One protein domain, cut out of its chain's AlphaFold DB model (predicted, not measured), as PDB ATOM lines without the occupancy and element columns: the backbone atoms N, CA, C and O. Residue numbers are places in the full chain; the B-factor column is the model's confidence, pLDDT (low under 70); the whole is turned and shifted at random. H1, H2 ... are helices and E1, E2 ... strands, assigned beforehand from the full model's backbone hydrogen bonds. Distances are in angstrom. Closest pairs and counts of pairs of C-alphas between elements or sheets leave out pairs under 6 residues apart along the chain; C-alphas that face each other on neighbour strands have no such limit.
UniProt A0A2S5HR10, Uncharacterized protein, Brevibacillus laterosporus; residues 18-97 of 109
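What this domain is: This is residues 18 to 97 of the 109 residues of an uncharacterized protein of Brevibacillus laterosporus (UniProt A0A2S5HR10). This is a loose model in two parts: a small sheet of three strands, with no helix on it, and a helical hairpin of H1 and H2 whose two helices are side by side over only part of their length. After H2 the last stretch, residues 84 to 97, folds back toward the junction of the two parts, where residues 95 to 96 pair with residues 43 to 44, just before H1. The printed part has 80 residues, with three named strands and then two named helices in the order E1 E2 E3 H1 H2, and the sheet has the order E1 - E2 - E3, all antiparallel. The class is mixed, helices and strands, with 41 residues in named elements. The whole is loose, with a radius of gyration of the C-alphas of 14.8 A, and the C-alphas span 46 by 31 by 18 A.

Where its parts are: Find C-alpha 18 at (265.044, 214.072, 349.864); from there strand E1 runs through residues 18 to 21. Read on past a short link to E2, residues 28 to 32, which is 13.4 A from first to last C-alpha and is the longest strand by residues. A tight link then brings you to E3, residues 38 to 40, which is 6.6 A long, against 10.3 A for E1. After another tight link, look for C-alpha 45 at (248.279, 223.552, 337.411), where helix H1 begins; it runs from residue 45 to 57, over 18.6 A. The short link of 10 residues after it leads to H2, residues 68 to 83, the longest helix by residues, at 22.9 A. H2 ends at C-alpha 83, at (232.973, 214.144, 336.035).

How they stand to each other: Begin with the sheet, which is a meander, each strand the antiparallel neighbour of the one before. E1 and E2 form a hairpin, with 152 degrees between their N-to-C directions. Look at C-alphas 19 and 30, which face each other at 4.6 A, and at N 20 and O 29, 3.0 A apart and within hydrogen-bond range; N 29 and O 20 are 2.8 A apart. E2 and E3 form the next hairpin, at 151 degrees; C-alphas 31 and 38 face each other at 4.1 A, and N 30 and O 39 are within hydrogen-bond range at 2.9 A. E1 and E3 are the edge strands. Neither H1 nor H2 is on the sheet, with 0 pairs of C-alphas within 10 A for each. H1 and H2 form a helical hairpin: they touch and run opposite ways at a shallow tilt of 29 degrees. Their closest C-alphas are those of Leu 45 and Leu 71, 6.7 A apart, and H2 touches H1 with residues 68 to 75 alone; their centres are 16.2 A apart. In both H1 and H2 every O i to N i+4 pair is within hydrogen-bond range. Outside the named strands, find the short antiparallel pairing of residues 43 to 44 with residues 95 to 96.

The domain as a whole: The two C-alphas farthest apart are those of Ser 34, in the link from E2 to E3, and Ser 85, just after H2, at 46.9 A. The first and last printed C-alphas, those of Val 18 and Lys 97, are 17.5 A apart. The printed part has no cut, and no link between named elements is long. Residues 84 to 97 hold no named element, and their C-alphas lie 6 to 25 A from the mean of all C-alphas. The mean pLDDT of the printed part is 88.5, and no printed residue is under 70.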
ATOM      1  N   VAL A  18     266.229 214.237 349.009       85.50
ATOM      2  CA  VAL A  18     265.044 214.072 349.864       85.50
ATOM      3  C   VAL A  18     263.832 214.544 349.075       85.50
ATOM      4  O   VAL A  18     263.836 215.664 348.569       85.50
ATOM      5  N   LEU A  19     262.822 213.687 348.932       84.12
ATOM      6  CA  LEU A  19     261.563 214.099 348.320       84.12
ATOM      7  C   LEU A  19     260.677 214.807 349.330       84.12
ATOM      8  O   LEU A  19     260.542 214.345 350.462       84.12
ATOM      9  N   GLU A  20     260.020 215.859 348.867       84.94
ATOM     10  CA  GLU A  20     259.038 216.604 349.641       84.94
ATOM     11  C   GLU A  20     257.897 217.062 348.731       84.94
ATOM     12  O   GLU A  20     258.109 217.351 347.554       84.94
ATOM     13  N   GLU A  21     256.682 217.095 349.267       84.25
ATOM     14  CA  GLU A  21     255.529 217.717 348.621       84.25
ATOM     15  C   GLU A  21     255.367 219.126 349.192       84.25
ATOM     16  O   GLU A  21     255.238 219.291 350.406       84.25
ATOM     17  N   LEU A  22     255.358 220.140 348.329       83.25
ATOM     18  CA  LEU A  22     255.139 221.514 348.759       83.25
ATOM     19  C   LEU A  22     253.696 221.704 349.237       83.25
ATOM     20  O   LEU A  22     252.737 221.432 348.516       83.25
ATOM     21  N   GLU A  23     253.530 222.252 350.441       79.00
ATOM     22  CA  GLU A  23     252.203 222.470 351.029       79.00
ATOM     23  C   GLU A  23     251.327 223.419 350.200       79.00
ATOM     24  O   GLU A  23     250.105 223.276 350.171       79.00
ATOM     25  N   CYS A  24     251.943 224.397 349.533       77.69
ATOM     26  CA  CYS A  24     251.230 225.506 348.913       77.69
ATOM     27  C   CYS A  24     250.622 225.174 347.545       77.69
ATOM     28  O   CYS A  24     249.668 225.843 347.143       77.69
ATOM     29  N   ASP A  25     251.182 224.217 346.811       78.94
ATOM     30  CA  ASP A  25     250.753 223.886 345.450       78.94
ATOM     31  C   ASP A  25     250.864 222.399 345.106       78.94
ATOM     32  O   ASP A  25     250.665 222.047 343.950       78.94
ATOM     33  N   LYS A  26     251.173 221.541 346.087       80.94
ATOM     34  CA  LYS A  26     251.254 220.083 345.932       80.94
ATOM     35  C   LYS A  26     252.296 219.606 344.921       80.94
ATOM     36  O   LYS A  26     252.343 218.425 344.578       80.94
ATOM     37  N   SER A  27     253.206 220.482 344.497       81.69
ATOM     38  CA  SER A  27     254.328 220.081 343.660       81.69
ATOM     39  C   SER A  27     255.274 219.169 344.425       81.69
ATOM     40  O   SER A  27     255.716 219.478 345.532       81.69
ATOM     41  N   LEU A  28     255.631 218.049 343.800       83.94
ATOM     42  CA  LEU A  28     256.693 217.189 344.287       83.94
ATOM     43  C   LEU A  28     258.045 217.816 343.942       83.94
ATOM     44  O   LEU A  28     258.330 218.099 342.775       83.94
ATOM     45  N   ILE A  29     258.903 217.965 344.942       84.94
ATOM     46  CA  ILE A  29     260.266 218.469 344.803       84.94
ATOM     47  C   ILE A  29     261.285 217.454 345.321       84.94
ATOM     48  O   ILE A  29     260.970 216.559 346.104       84.94
ATOM     49  N   ALA A  30     262.523 217.581 344.851       85.50
ATOM     50  CA  ALA A  30     263.663 216.784 345.287       85.50
ATOM     51  C   ALA A  30     264.786 217.704 345.783       85.50
ATOM     52  O   ALA A  30     265.440 218.365 344.976       85.50
ATOM     53  N   TRP A  31     265.029 217.731 347.093       86.75
ATOM     54  CA  TRP A  31     266.104 218.496 347.730       86.75
ATOM     55  C   TRP A  31     267.439 217.781 347.626       86.75
ATOM     56  O   TRP A  31     267.577 216.664 348.122       86.75
ATOM     57  N   CYS A  32     268.444 218.422 347.040       86.62
ATOM     58  CA  CYS A  32     269.807 217.912 347.040       86.62
ATOM     59  C   CYS A  32     270.436 218.085 348.426       86.62
ATOM     60  O   CYS A  32     270.608 219.210 348.893       86.62
ATOM     61  N   ARG A  33     270.861 216.987 349.059       85.56
ATOM     62  CA  ARG A  33     271.553 217.044 350.358       85.56
ATOM     63  C   ARG A  33     272.910 217.744 350.291       85.56
ATOM     64  O   ARG A  33     273.353 218.283 351.297       85.56
ATOM     65  N   SER A  34     273.558 217.739 349.129       86.81
ATOM     66  CA  SER A  34     274.907 218.288 348.964       86.81
ATOM     67  C   SER A  34     274.917 219.812 348.865       86.81
ATOM     68  O   SER A  34     275.786 220.451 349.444       86.81
ATOM     69  N   CYS A  35     273.972 220.406 348.127       88.38
ATOM     70  CA  CYS A  35     273.952 221.854 347.886       88.38
ATOM     71  C   CYS A  35     272.719 222.573 348.441       88.38
ATOM     72  O   CYS A  35     272.640 223.792 348.331       88.38
ATOM     73  N   GLY A  36     271.748 221.843 348.994       85.94
ATOM     74  CA  GLY A  36     270.529 222.421 349.553       85.94
ATOM     75  C   GLY A  36     269.571 223.022 348.521       85.94
ATOM     76  O   GLY A  36     268.570 223.595 348.921       85.94
ATOM     77  N   ASN A  37     269.837 222.906 347.215       85.38
ATOM     78  CA  ASN A  37     268.894 223.329 346.175       85.38
ATOM     79  C   ASN A  37     267.870 222.224 345.903       85.38
ATOM     80  O   ASN A  37     268.195 221.037 346.006       85.38
ATOM     81  N   TYR A  38     266.658 222.606 345.504       82.94
ATOM     82  CA  TYR A  38     265.619 221.664 345.104       82.94
ATOM     83  C   TYR A  38     265.403 221.663 343.594       82.94
ATOM     84  O   TYR A  38     265.619 222.656 342.908       82.94
ATOM     85  N   ILE A  39     264.932 220.527 343.092       79.88
ATOM     86  CA  ILE A  39     264.500 220.350 341.709       79.88
ATOM     87  C   ILE A  39     263.007 220.054 341.741       79.88
ATOM     88  O   ILE A  39     262.586 219.126 342.438       79.88
ATOM     89  N   ASN A  40     262.216 220.786 340.959       77.62
ATOM     90  CA  ASN A  40     260.815 220.431 340.757       77.62
ATOM     91  C   ASN A  40     260.740 219.086 340.023       77.62
ATOM     92  O   ASN A  40     261.240 218.934 338.908       77.62
ATOM     93  N   GLN A  41     260.144 218.084 340.666       77.06
ATOM     94  CA  GLN A  41     259.858 216.792 340.041       77.06
ATOM     95  C   GLN A  41     258.548 216.837 339.267       77.06
ATOM     96  O   GLN A  41     258.400 216.113 338.283       77.06
ATOM     97  N   THR A  42     257.621 217.680 339.709       82.94
ATOM     98  CA  THR A  42     256.372 217.979 339.021       82.94
ATOM     99  C   THR A  42     255.998 219.435 339.241       82.94
ATOM    100  O   THR A  42     256.300 219.984 340.294       82.94
ATOM    101  N   PHE A  43     255.271 220.008 338.295       85.25
ATOM    102  CA  PHE A  43     254.545 221.261 338.429       85.25
ATOM    103  C   PHE A  43     253.050 220.955 338.383       85.25
ATOM    104  O   PHE A  43     252.602 220.260 337.467       85.25
ATOM    105  N   THR A  44     252.279 221.471 339.336       89.88
ATOM    106  CA  THR A  44     250.812 221.391 339.284       89.88
ATOM    107  C   THR A  44     250.241 222.535 338.450       89.88
ATOM    108  O   THR A  44     250.924 223.526 338.152       89.88
ATOM    109  N   LEU A  45     248.966 222.434 338.064       92.06
ATOM    110  CA  LEU A  45     248.279 223.552 337.411       92.06
ATOM    111  C   LEU A  45     248.233 224.792 338.319       92.06
ATOM    112  O   LEU A  45     248.333 225.920 337.828       92.06
ATOM    113  N   GLU A  46     248.168 224.592 339.637       90.00
ATOM    114  CA  GLU A  46     248.225 225.666 340.628       90.00
ATOM    115  C   GLU A  46     249.587 226.374 340.634       90.00
ATOM    116  O   GLU A  46     249.639 227.607 340.690       90.00
ATOM    117  N   THR A  47     250.691 225.634 340.479       90.25
ATOM    118  CA  THR A  47     252.026 226.228 340.324       90.25
ATOM    119  C   THR A  47     252.080 227.169 339.124       90.25
ATOM    120  O   THR A  47     252.547 228.305 339.244       90.25
ATOM    121  N   PHE A  48     251.555 226.745 337.970       92.75
ATOM    122  CA  PHE A  48     251.516 227.592 336.775       92.75
ATOM    123  C   PHE A  48     250.568 228.779 336.924       92.75
ATOM    124  O   PHE A  48     250.890 229.867 336.444       92.75
ATOM    125  N   ARG A  49     249.427 228.606 337.603       93.62
ATOM    126  CA  ARG A  49     248.485 229.693 337.900       93.62
ATOM    127  C   ARG A  49     249.169 230.792 338.714       93.62
ATOM    128  O   ARG A  49     249.196 231.938 338.270       93.62
ATOM    129  N   LYS A  50     249.793 230.430 339.839       91.88
ATOM    130  CA  LYS A  50     250.529 231.369 340.702       91.88
ATOM    131  C   LYS A  50     251.721 232.002 339.988       91.88
ATOM    132  O   LYS A  50     252.003 233.180 340.182       91.88
ATOM    133  N   TRP A  51     252.430 231.246 339.149       93.00
ATOM    134  CA  TRP A  51     253.535 231.793 338.357       93.00
ATOM    135  C   TRP A  51     253.030 232.847 337.362       93.00
ATOM    136  O   TRP A  51     253.590 233.939 337.289       93.00
ATOM    137  N   TRP A  52     251.921 232.589 336.663       95.06
ATOM    138  CA  TRP A  52     251.294 233.594 335.803       95.06
ATOM    139  C   TRP A  52     250.877 234.856 336.565       95.06
ATOM    140  O   TRP A  52     251.075 235.950 336.041       95.06
ATOM    141  N   GLU A  53     250.332 234.726 337.778       94.25
ATOM    142  CA  GLU A  53     249.976 235.872 338.627       94.25
ATOM    143  C   GLU A  53     251.202 236.727 338.963       94.25
ATOM    144  O   GLU A  53     251.204 237.925 338.670       94.25
ATOM    145  N   ARG A  54     252.274 236.105 339.470       94.44
ATOM    146  CA  ARG A  54     253.532 236.801 339.789       94.44
ATOM    147  C   ARG A  54     254.153 237.470 338.565       94.44
ATOM    148  O   ARG A  54     254.613 238.606 338.648       94.44
ATOM    149  N   TYR A  55     254.127 236.800 337.410       94.75
ATOM    150  CA  TYR A  55     254.637 237.363 336.156       94.75
ATOM    151  C   TYR A  55     253.842 238.604 335.724       94.75
ATOM    152  O   TYR A  55     254.417 239.610 335.322       94.75
ATOM    153  N   GLN A  56     252.512 238.578 335.853       94.94
ATOM    154  CA  GLN A  56     251.666 239.730 335.522       94.94
ATOM    155  C   GLN A  56     251.804 240.897 336.500       94.94
ATOM    156  O   GLN A  56     251.642 242.046 336.096       94.94
ATOM    157  N   GLN A  57     252.091 240.607 337.768       95.81
ATOM    158  CA  GLN A  57     252.361 241.612 338.797       95.81
ATOM    159  C   GLN A  57     253.772 242.214 338.675       95.81
ATOM    160  O   GLN A  57     254.079 243.192 339.353       95.81
ATOM    161  N   GLY A  58     254.625 241.666 337.802       94.88
ATOM    162  CA  GLY A  58     256.015 242.092 337.637       94.88
ATOM    163  C   GLY A  58     256.956 241.589 338.737       94.88
ATOM    164  O   GLY A  58     258.115 242.000 338.773       94.88
ATOM    165  N   GLU A  59     256.479 240.703 339.614       93.00
ATOM    166  CA  GLU A  59     257.282 240.047 340.655       93.00
ATOM    167  C   GLU A  59     258.215 238.985 340.065       93.00
ATOM    168  O   GLU A  59     259.287 238.718 340.604       93.00
ATOM    169  N   GLU A  60     257.821 238.405 338.931       90.06
ATOM    170  CA  GLU A  60     258.599 237.425 338.187       90.06
ATOM    171  C   GLU A  60     258.932 237.958 336.789       90.06
ATOM    172  O   GLU A  60     258.073 238.499 336.094       90.06
ATOM    173  N   LYS A  61     260.189 237.798 336.364       90.56
ATOM    174  CA  LYS A  61     260.669 238.300 335.063       90.56
ATOM    175  C   LYS A  61     260.526 237.270 333.952       90.56
ATOM    176  O   LYS A  61     260.530 237.631 332.777       90.56
ATOM    177  N   ILE A  62     260.441 235.995 334.319       91.25
ATOM    178  CA  ILE A  62     260.375 234.877 333.384       91.25
ATOM    179  C   ILE A  62     258.924 234.413 333.271       91.25
ATOM    180  O   ILE A  62     258.290 234.052 334.264       91.25
ATOM    181  N   ALA A  63     258.399 234.406 332.047       90.25
ATOM    182  CA  ALA A  63     257.068 233.876 331.784       90.25
ATOM    183  C   ALA A  63     257.027 232.359 332.051       90.25
ATOM    184  O   ALA A  63     258.002 231.665 331.747       90.25
ATOM    185  N   PRO A  64     255.902 231.817 332.549       90.69
ATOM    186  CA  PRO A  64     255.738 230.374 332.682       90.69
ATOM    187  C   PRO A  64     255.942 229.648 331.340       90.69
ATOM    188  O   PRO A  64     255.541 230.169 330.294       90.69
ATOM    189  N   PRO A  65     256.486 228.417 331.347       88.44
ATOM    190  CA  PRO A  65     256.806 227.674 330.123       88.44
ATOM    191  C   PRO A  65     255.565 227.177 329.359       88.44
ATOM    192  O   PRO A  65     255.683 226.703 328.230       88.44
ATOM    193  N   ILE A  66     254.367 227.302 329.941       91.38
ATOM    194  CA  ILE A  66     253.094 227.006 329.281       91.38
ATOM    195  C   ILE A  66     252.240 228.267 329.128       91.38
ATOM    196  O   ILE A  66     252.104 229.079 330.046       91.38
ATOM    197  N   LYS A  67     251.608 228.417 327.959       93.94
ATOM    198  CA  LYS A  67     250.659 229.507 327.690       93.94
ATOM    199  C   LYS A  67     249.422 229.388 328.586       93.94
ATOM    200  O   LYS A  67     248.949 228.279 328.831       93.94
ATOM    201  N   LYS A  68     248.825 230.524 328.969       92.56
ATOM    202  CA  LYS A  68     247.562 230.570 329.736       92.56
ATOM    203  C   LYS A  68     246.437 229.748 329.107       92.56
ATOM    204  O   LYS A  68     245.754 229.011 329.799       92.56
ATOM    205  N   GLU A  69     246.289 229.818 327.787       95.00
ATOM    206  CA  GLU A  69     245.286 229.043 327.042       95.00
ATOM    207  C   GLU A  69     245.457 227.528 327.224       95.00
ATOM    208  O   GLU A  69     244.477 226.791 327.244       95.00
ATOM    209  N   MET A  70     246.702 227.054 327.344       95.12
ATOM    210  CA  MET A  70     246.980 225.641 327.591       95.12
ATOM    211  C   MET A  70     246.651 225.263 329.033       95.12
ATOM    212  O   MET A  70     246.079 224.204 329.266       95.12
ATOM    213  N   LEU A  71     246.961 226.145 329.988       94.25
ATOM    214  CA  LEU A  71     246.600 225.956 331.391       94.25
ATOM    215  C   LEU A  71     245.081 225.794 331.562       94.25
ATOM    216  O   LEU A  71     244.646 224.869 332.237       94.25
ATOM    217  N   GLU A  72     244.276 226.629 330.903       94.19
ATOM    218  CA  GLU A  72     242.811 226.507 330.960       94.19
ATOM    219  C   GLU A  72     242.306 225.201 330.330       94.19
ATOM    220  O   GLU A  72     241.431 224.546 330.888       94.19
ATOM    221  N   LYS A  73     242.905 224.748 329.220       96.38
ATOM    222  CA  LYS A  73     242.570 223.439 328.628       96.38
ATOM    223  C   LYS A  73     242.874 222.271 329.568       96.38
ATOM    224  O   LYS A  73     242.108 221.315 329.605       96.38
ATOM    225  N   LEU A  74     243.981 222.338 330.309       95.06
ATOM    226  CA  LEU A  74     244.351 221.306 331.279       95.06
ATOM    227  C   LEU A  74     243.380 221.274 332.464       95.06
ATOM    228  O   LEU A  74     242.979 220.188 332.870       95.06
ATOM    229  N   LYS A  75     242.925 222.435 332.947       93.75
ATOM    230  CA  LYS A  75     241.881 222.509 333.986       93.75
ATOM    231  C   LYS A  75     240.559 221.908 333.516       93.75
ATOM    232  O   LYS A  75     239.969 221.096 334.216       93.75
ATOM    233  N   MET A  76     240.127 222.238 332.296       94.75
ATOM    234  CA  MET A  76     238.928 221.628 331.707       94.75
ATOM    235  C   MET A  76     239.051 220.100 331.609       94.75
ATOM    236  O   MET A  76     238.056 219.391 331.734       94.75
ATOM    237  N   LEU A  77     240.262 219.584 331.379       94.81
ATOM    238  CA  LEU A  77     240.515 218.147 331.353       94.81
ATOM    239  C   LEU A  77     240.457 217.518 332.755       94.81
ATOM    240  O   LEU A  77     239.862 216.453 332.888       94.81
ATOM    241  N   GLU A  78     241.018 218.157 333.788       93.50
ATOM    242  CA  GLU A  78     240.857 217.714 335.187       93.50
ATOM    243  C   GLU A  78     239.377 217.599 335.566       93.50
ATOM    244  O   GLU A  78     238.951 216.570 336.094       93.50
ATOM    245  N   GLU A  79     238.581 218.618 335.227       91.75
ATOM    246  CA  GLU A  79     237.134 218.631 335.451       91.75
ATOM    247  C   GLU A  79     236.428 217.514 334.678       91.75
ATOM    248  O   GLU A  79     235.605 216.794 335.242       91.75
ATOM    249  N   ALA A  80     236.768 217.323 333.401       93.25
ATOM    250  CA  ALA A  80     236.178 216.270 332.581       93.25
ATOM    251  C   ALA A  80     236.462 214.868 333.142       93.25
ATOM    252  O   ALA A  80     235.556 214.039 333.179       93.25
ATOM    253  N   ILE A  81     237.686 214.606 333.616       91.94
ATOM    254  CA  ILE A  81     238.047 213.322 334.240       91.94
ATOM    255  C   ILE A  81     237.312 213.151 335.573       91.94
ATOM    256  O   ILE A  81     236.835 212.060 335.869       91.94
ATOM    257  N   ALA A  82     237.199 214.210 336.378       89.19
ATOM    258  CA  ALA A  82     236.490 214.164 337.655       89.19
ATOM    259  C   ALA A  82     234.971 213.950 337.502       89.19
ATOM    260  O   ALA A  82     234.328 213.441 338.418       89.19
ATOM    261  N   LEU A  83     234.391 214.338 336.360       90.69
ATOM    262  CA  LEU A  83     232.973 214.144 336.035       90.69
ATOM    263  C   LEU A  83     232.686 212.839 335.278       90.69
ATOM    264  O   LEU A  83     231.517 212.501 335.073       90.69
ATOM    265  N   ASP A  84     233.718 212.114 334.848       90.94
ATOM    266  CA  ASP A  84     233.555 210.842 334.157       90.94
ATOM    267  C   ASP A  84     232.965 209.794 335.112       90.94
ATOM    268  O   ASP A  84     233.508 209.508 336.177       90.94
ATOM    269  N   SER A  85     231.837 209.196 334.724       88.94
ATOM    270  CA  SER A  85     231.094 208.255 335.569       88.94
ATOM    271  C   SER A  85     231.814 206.924 335.806       88.94
ATOM    272  O   SER A  85     231.427 206.173 336.703       88.94
ATOM    273  N   SER A  86     232.848 206.619 335.018       91.75
ATOM    274  CA  SER A  86     233.734 205.471 335.211       91.75
ATOM    275  C   SER A  86     234.966 205.804 336.059       91.75
ATOM    276  O   SER A  86     235.635 204.891 336.552       91.75
ATOM    277  N   CYS A  87     235.255 207.091 336.277       86.00
ATOM    278  CA  CYS A  87     236.344 207.541 337.126       86.00
ATOM    279  C   CYS A  87     235.961 207.400 338.604       86.00
ATOM    280  O   CYS A  87     235.004 207.993 339.094       86.00
ATOM    281  N   ASN A  88     236.736 206.610 339.346       85.12
ATOM    282  CA  ASN A  88     236.555 206.422 340.786       85.12
ATOM    283  C   ASN A  88     237.388 207.404 341.632       85.12
ATOM    284  O   ASN A  88     237.472 207.243 342.853       85.12
ATOM    285  N   LEU A  89     238.010 208.405 340.999       81.88
ATOM    286  CA  LEU A  89     238.763 209.456 341.673       81.88
ATOM    287  C   LEU A  89     237.828 210.620 342.002       81.88
ATOM    288  O   LEU A  89     237.212 211.217 341.129       81.88
ATOM    289  N   ASN A  90     237.749 210.970 343.282       72.19
ATOM    290  CA  ASN A  90     236.914 212.066 343.780       72.19
ATOM    291  C   ASN A  90     237.573 213.452 343.650       72.19
ATOM    292  O   ASN A  90     236.909 214.466 343.864       72.19
ATOM    293  N   ARG A  91     238.876 213.492 343.352       80.62
ATOM    294  CA  ARG A  91     239.679 214.689 343.079       80.62
ATOM    295  C   ARG A  91     240.766 214.307 342.081       80.62
ATOM    296  O   ARG A  91     241.506 213.358 342.329       80.62
ATOM    297  N   VAL A  92     240.839 215.025 340.968       86.88
ATOM    298  CA  VAL A  92     241.823 214.797 339.904       86.88
ATOM    299  C   VAL A  92     242.752 216.000 339.860       86.88
ATOM    300  O   VAL A  92     242.279 217.131 339.873       86.88
ATOM    301  N   GLU A  93     244.055 215.743 339.811       88.31
ATOM    302  CA  GLU A  93     245.090 216.761 339.636       88.31
ATOM    303  C   GLU A  93     246.102 216.264 338.595       88.31
ATOM    304  O   GLU A  93     246.574 215.124 338.649       88.31
ATOM    305  N   ILE A  94     246.416 217.110 337.618       89.88
ATOM    306  CA  ILE A  94     247.392 216.857 336.564       89.88
ATOM    307  C   ILE A  94     248.722 217.490 336.963       89.88
ATOM    308  O   ILE A  94     248.858 218.701 337.145       89.88
ATOM    309  N   HIS A  95     249.746 216.642 337.013       88.75
ATOM    310  CA  HIS A  95     251.122 217.032 337.275       88.75
ATOM    311  C   HIS A  95     251.925 216.990 335.974       88.75
ATOM    312  O   HIS A  95     251.987 215.960 335.300       88.75
ATOM    313  N   LEU A  96     252.589 218.095 335.635       86.31
ATOM    314  CA  LEU A  96     253.510 218.173 334.504       86.31
ATOM    315  C   LEU A  96     254.944 217.962 334.979       86.31
ATOM    316  O   LEU A  96     255.395 218.597 335.928       86.31
ATOM    317  N   LYS A  97     255.683 217.087 334.299       83.38
ATOM    318  CA  LYS A  97     257.099 216.842 334.574       83.38
ATOM    319  C   LYS A  97     257.946 217.301 333.396       83.38
ATOM    320  O   LYS A  97     257.752 216.825 332.282       83.38
TER     321      LYS A  97